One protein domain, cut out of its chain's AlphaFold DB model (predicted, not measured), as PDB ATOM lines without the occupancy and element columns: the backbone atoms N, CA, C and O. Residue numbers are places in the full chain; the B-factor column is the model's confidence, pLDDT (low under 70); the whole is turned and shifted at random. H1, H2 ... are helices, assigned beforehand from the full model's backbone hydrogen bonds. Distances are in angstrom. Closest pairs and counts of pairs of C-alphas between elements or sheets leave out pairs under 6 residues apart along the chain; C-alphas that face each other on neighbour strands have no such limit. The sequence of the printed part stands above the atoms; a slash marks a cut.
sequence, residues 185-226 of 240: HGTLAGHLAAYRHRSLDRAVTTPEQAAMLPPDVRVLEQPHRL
ATOM      1  N   HIS A 185     -12.656   3.266 -26.296       36.75
ATOM      2  CA  HIS A 185     -13.831   2.454 -26.052       36.75
ATOM      3  C   HIS A 185     -14.511   2.256 -27.406       36.75
ATOM      4  O   HIS A 185     -14.989   3.212 -28.010       36.75
ATOM      5  N   GLY A 186     -14.504   1.019 -27.892       48.88
ATOM      6  CA  GLY A 186     -15.108   0.639 -29.161       48.88
ATOM      7  C   GLY A 186     -14.542  -0.686 -29.654       48.88
ATOM      8  O   GLY A 186     -13.436  -1.074 -29.287       48.88
ATOM      9  N   THR A 187     -15.311  -1.400 -30.466       62.69
ATOM     10  CA  THR A 187     -14.785  -2.514 -31.261       62.69
ATOM     11  C   THR A 187     -14.058  -1.946 -32.482       62.69
ATOM     12  O   THR A 187     -14.349  -0.821 -32.897       62.69
ATOM     13  N   LEU A 188     -13.140  -2.704 -33.090       73.44
ATOM     14  CA  LEU A 188     -12.548  -2.313 -34.378       73.44
ATOM     15  C   LEU A 188     -13.642  -2.056 -35.426       73.44
ATOM     16  O   LEU A 188     -13.559  -1.085 -36.169       73.44
ATOM     17  N   ALA A 189     -14.719  -2.850 -35.404       77.25
ATOM     18  CA  ALA A 189     -15.901  -2.636 -36.235       77.25
ATOM     19  C   ALA A 189     -16.596  -1.294 -35.936       77.25
ATOM     20  O   ALA A 189     -16.942  -0.558 -36.853       77.25
ATOM     21  N   GLY A 190     -16.748  -0.926 -34.660       70.88
ATOM     22  CA  GLY A 190     -17.297   0.373 -34.264       70.88
ATOM     23  C   GLY A 190     -16.409   1.547 -34.686       70.88
ATOM     24  O   GLY A 190     -16.921   2.590 -35.084       70.88
ATOM     25  N   HIS A 191     -15.085   1.374 -34.654       75.00
ATOM     26  CA  HIS A 191     -14.139   2.359 -35.183       75.00
ATOM     27  C   HIS A 191     -14.228   2.490 -36.703       75.00
ATOM     28  O   HIS A 191     -14.288   3.611 -37.203       75.00
ATOM     29  N   LEU A 192     -14.290   1.368 -37.422       84.38
ATOM     30  CA  LEU A 192     -14.473   1.346 -38.870       84.38
ATOM     31  C   LEU A 192     -15.789   2.014 -39.275       84.38
ATOM     32  O   LEU A 192     -15.806   2.778 -40.231       84.38
ATOM     33  N   ALA A 193     -16.870   1.782 -38.531       81.62
ATOM     34  CA  ALA A 193     -18.158   2.420 -38.783       81.62
ATOM     35  C   ALA A 193     -18.126   3.937 -38.527       81.62
ATOM     36  O   ALA A 193     -18.655   4.707 -39.326       81.62
ATOM     37  N   ALA A 194     -17.507   4.375 -37.426       77.88
ATOM     38  CA  ALA A 194     -17.501   5.782 -37.021       77.88
ATOM     39  C   ALA A 194     -16.514   6.651 -37.816       77.88
ATOM     40  O   ALA A 194     -16.797   7.819 -38.080       77.88
ATOM     41  N   TYR A 195     -15.356   6.096 -38.173       82.38
ATOM     42  CA  TYR A 195     -14.222   6.826 -38.748       82.38
ATOM     43  C   TYR A 195     -13.830   6.302 -40.124       82.38
ATOM     44  O   TYR A 195     -12.671   6.388 -40.513       82.38
ATOM     45  N   ARG A 196     -14.778   5.725 -40.858       87.88
ATOM     46  CA  ARG A 196     -14.556   5.220 -42.209       87.88
ATOM     47  C   ARG A 196     -13.958   6.299 -43.117       87.88
ATOM     48  O   ARG A 196     -14.537   7.377 -43.239       87.88
ATOM     49  N   HIS A 197     -12.867   5.988 -43.816       87.94
ATOM     50  CA  HIS A 197     -12.351   6.879 -44.855       87.94
ATOM     51  C   HIS A 197     -13.335   6.971 -46.027       87.94
ATOM     52  O   HIS A 197     -13.858   5.956 -46.495       87.94
ATOM     53  N   ARG A 198     -13.587   8.183 -46.534       87.06
ATOM     54  CA  ARG A 198     -14.615   8.420 -47.572       87.06
ATOM     55  C   ARG A 198     -14.380   7.656 -48.872       87.06
ATOM     56  O   ARG A 198     -15.339   7.336 -49.564       87.06
ATOM     57  N   SER A 199     -13.118   7.381 -49.199       88.38
ATOM     58  CA  SER A 199     -12.736   6.637 -50.405       88.38
ATOM     59  C   SER A 199     -12.694   5.119 -50.218       88.38
ATOM     60  O   SER A 199     -12.377   4.416 -51.171       88.38
ATOM     61  N   LEU A 200     -12.950   4.602 -49.011       91.12
ATOM     62  CA  LEU A 200     -12.938   3.163 -48.772       91.12
ATOM     63  C   LEU A 200     -14.144   2.519 -49.469       91.12
ATOM     64  O   LEU A 200     -15.280   2.970 -49.277       91.12
ATOM     65  N   ASP A 201     -13.916   1.442 -50.223       89.88
ATOM     66  CA  ASP A 201     -14.967   0.698 -50.927       89.88
ATOM     67  C   ASP A 201     -16.033   0.193 -49.952       89.88
ATOM     68  O   ASP A 201     -15.716  -0.497 -48.979       89.88
ATOM     69  N   ARG A 202     -17.300   0.541 -50.218       87.56
ATOM     70  CA  ARG A 202     -18.481   0.195 -49.409       87.56
ATOM     71  C   ARG A 202     -18.602  -1.301 -49.107       87.56
ATOM     72  O   ARG A 202     -19.223  -1.630 -48.101       87.56
ATOM     73  N   ALA A 203     -17.998  -2.173 -49.914       89.75
ATOM     74  CA  ALA A 203     -17.937  -3.611 -49.656       89.75
ATOM     75  C   ALA A 203     -17.134  -3.979 -48.390       89.75
ATOM     76  O   ALA A 203     -17.425  -4.986 -47.746       89.75
ATOM     77  N   VAL A 204     -16.155  -3.157 -47.994       90.19
ATOM     78  CA  VAL A 204     -15.335  -3.373 -46.793       90.19
ATOM     79  C   VAL A 204     -16.117  -2.923 -45.563       90.19
ATOM     80  O   VAL A 204     -16.152  -1.737 -45.241       90.19
ATOM     81  N   THR A 205     -16.759  -3.854 -44.869       88.50
ATOM     82  CA  THR A 205     -17.635  -3.575 -43.715       88.50
ATOM     83  C   THR A 205     -17.083  -4.095 -42.394       88.50
ATOM     84  O   THR A 205     -17.530  -3.644 -41.337       88.50
ATOM     85  N   THR A 206     -16.085  -4.983 -42.432       89.31
ATOM     86  CA  THR A 206     -15.485  -5.572 -41.231       89.31
ATOM     87  C   THR A 206     -13.989  -5.263 -41.103       89.31
ATOM     88  O   THR A 206     -13.314  -4.995 -42.103       89.31
ATOM     89  N   PRO A 207     -13.440  -5.295 -39.875       84.44
ATOM     90  CA  PRO A 207     -12.001  -5.163 -39.647       84.44
ATOM     91  C   PRO A 207     -11.164  -6.215 -40.380       84.44
ATOM     92  O   PRO A 207     -10.082  -5.896 -40.857       84.44
ATOM     93  N   GLU A 208     -11.664  -7.444 -40.502       90.06
ATOM     94  CA  GLU A 208     -10.975  -8.553 -41.168       90.06
ATOM     95  C   GLU A 208     -10.843  -8.281 -42.668       90.06
ATOM     96  O   GLU A 208      -9.769  -8.448 -43.231       90.06
ATOM     97  N   GLN A 209     -11.900  -7.770 -43.305       90.31
ATOM     98  CA  GLN A 209     -11.848  -7.344 -44.706       90.31
ATOM     99  C   GLN A 209     -10.885  -6.170 -44.901       90.31
ATOM    100  O   GLN A 209     -10.128  -6.146 -45.866       90.31
ATOM    101  N   ALA A 210     -10.892  -5.209 -43.973       87.44
ATOM    102  CA  ALA A 210      -9.982  -4.071 -44.023       87.44
ATOM    103  C   ALA A 210      -8.510  -4.489 -43.851       87.44
ATOM    104  O   ALA A 210      -7.634  -3.882 -44.460       87.44
ATOM    105  N   ALA A 211      -8.239  -5.530 -43.059       86.25
ATOM    106  CA  ALA A 211      -6.896  -6.063 -42.848       86.25
ATOM    107  C   ALA A 211      -6.318  -6.778 -44.083       86.25
ATOM    108  O   ALA A 211      -5.102  -6.896 -44.191       86.25
ATOM    109  N   MET A 212      -7.168  -7.225 -45.014       91.12
ATOM    110  CA  MET A 212      -6.749  -7.858 -46.273       91.12
ATOM    111  C   MET A 212      -6.395  -6.847 -47.373       91.12
ATOM    112  O   MET A 212      -5.992  -7.246 -48.467       91.12
ATOM    113  N   LEU A 213      -6.577  -5.547 -47.123       89.69
ATOM    114  CA  LEU A 213      -6.295  -4.506 -48.106       89.69
ATOM    115  C   LEU A 213      -4.786  -4.257 -48.248       89.69
ATOM    116  O   LEU A 213      -4.033  -4.438 -47.288       89.69
ATOM    117  N   PRO A 214      -4.338  -3.785 -49.426       90.44
ATOM    118  CA  PRO A 214      -2.966  -3.332 -49.609       90.44
ATOM    119  C   PRO A 214      -2.554  -2.252 -48.581       90.44
ATOM    120  O   PRO A 214      -3.396  -1.441 -48.177       90.44
ATOM    121  N   PRO A 215      -1.272  -2.199 -48.160       76.12
ATOM    122  CA  PRO A 215      -0.796  -1.320 -47.079       76.12
ATOM    123  C   PRO A 215      -0.999   0.191 -47.287       76.12
ATOM    124  O   PRO A 215      -0.918   0.964 -46.335       76.12
ATOM    125  N   ASP A 216      -1.226   0.629 -48.520       83.62
ATOM    126  CA  ASP A 216      -1.404   2.021 -48.934       83.62
ATOM    127  C   ASP A 216      -2.877   2.471 -48.961       83.62
ATOM    128  O   ASP A 216      -3.171   3.659 -49.143       83.62
ATOM    129  N   VAL A 217      -3.819   1.556 -48.715       86.75
ATOM    130  CA  VAL A 217      -5.245   1.880 -48.669       86.75
ATOM    131  C   VAL A 217      -5.607   2.553 -47.347       86.75
ATOM    132  O   VAL A 217      -5.470   2.002 -46.255       86.75
ATOM    133  N   ARG A 218      -6.151   3.769 -47.439       87.12
ATOM    134  CA  ARG A 218      -6.657   4.507 -46.277       87.12
ATOM    135  C   ARG A 218      -7.992   3.919 -45.823       87.12
ATOM    136  O   ARG A 218      -9.009   4.091 -46.487       87.12
ATOM    137  N   VAL A 219      -7.985   3.243 -44.675       88.25
ATOM    138  CA  VAL A 219      -9.182   2.607 -44.092       88.25
ATOM    139  C   VAL A 219      -9.963   3.570 -43.195       88.25
ATOM    140  O   VAL A 219     -11.194   3.613 -43.234       88.25
ATOM    141  N   LEU A 220      -9.250   4.362 -42.393       86.62
ATOM    142  CA  LEU A 220      -9.830   5.286 -41.422       86.62
ATOM    143  C   LEU A 220      -9.479   6.738 -41.767       86.62
ATOM    144  O   LEU A 220      -8.405   7.022 -42.293       86.62
ATOM    145  N   GLU A 221     -10.370   7.663 -41.432       81.00
ATOM    146  CA  GLU A 221     -10.194   9.109 -41.545       81.00
ATOM    147  C   GLU A 221     -10.579   9.752 -40.211       81.00
ATOM    148  O   GLU A 221     -11.688   9.562 -39.706       81.00
ATOM    149  N   GLN A 222      -9.663  10.522 -39.616       63.62
ATOM    150  CA  GLN A 222     -10.036  11.363 -38.484       63.62
ATOM    151  C   GLN A 222     -10.865  12.546 -38.994       63.62
ATOM    152  O   GLN A 222     -10.414  13.266 -39.886       63.62
ATOM    153  N   PRO A 223     -12.048  12.814 -38.422       64.56
ATOM    154  CA  PRO A 223     -12.828  13.972 -38.815       64.56
ATOM    155  C   PRO A 223     -12.054  15.247 -38.458       64.56
ATOM    156  O   PRO A 223     -11.683  15.460 -37.303       64.56
ATOM    157  N   HIS A 224     -11.874  16.139 -39.439       54.03
ATOM    158  CA  HIS A 224     -11.223  17.448 -39.255       54.03
ATOM    159  C   HIS A 224     -11.836  18.280 -38.113       54.03
ATOM    160  O   HIS A 224     -11.184  19.140 -37.515       54.03
ATOM    161  N   ARG A 225     -13.104  18.012 -37.784       51.44
ATOM    162  CA  ARG A 225     -13.783  18.515 -36.593       51.44
ATOM    163  C   ARG A 225     -14.392  17.334 -35.859       51.44
ATOM    164  O   ARG A 225     -15.365  16.753 -36.332       51.44
ATOM    165  N   LEU A 226     -13.841  17.001 -34.695       47.78
ATOM    166  CA  LEU A 226     -14.555  16.153 -33.752       47.78
ATOM    167  C   LEU A 226     -15.847  16.891 -33.371       47.78
ATOM    168  O   LEU A 226     -15.761  18.063 -32.985       47.78
TER     169      LEU A 226
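This is residues 185 to 226 of the 240 residues of an uncharacterized protein of Streptomyces sp. 3212.3 (UniProt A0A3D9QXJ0). Little regular structure is present: two short helices, H1 and then H2, stand at one side of a small body made mostly of loops. The link between them loops away from H1 as far as about Ser 199 and folds back to H2, and residues 212 to 226 then turn near Asp 216 and run back across the body to the last printed residue. The printed part has 42 residues, of which 12 are in named elements, with no named strand; the class is all helix. It is compact, with a radius of gyration of the C-alphas of 10.1 A and spans of 28 by 20 by 17 A.

H1 is residues 188 to 194, 9.9 A from first to last C-alpha, beginning at C-alpha 188 (-12.548, -2.313, -34.378). H2 is residues 207 to 211, 6.1 A long, ending at C-alpha 211 (-6.896, -6.063, -42.848).

H1 and H2 only just touch, with 3 pairs of C-alphas within 8 A; the closest C-alphas, of Ala 189 and Pro 207, are 5.8 A apart. In H1 and H2 every O i to N i+4 pair is within hydrogen-bond range.

The two C-alphas farthest apart, of Met 212 and Arg 225, are 29.0 A apart. The printed part has no cut, and the link from H1 to H2, 12 residues, is long. Residues 185 to 187 and 222 to 226 have pLDDT under 70.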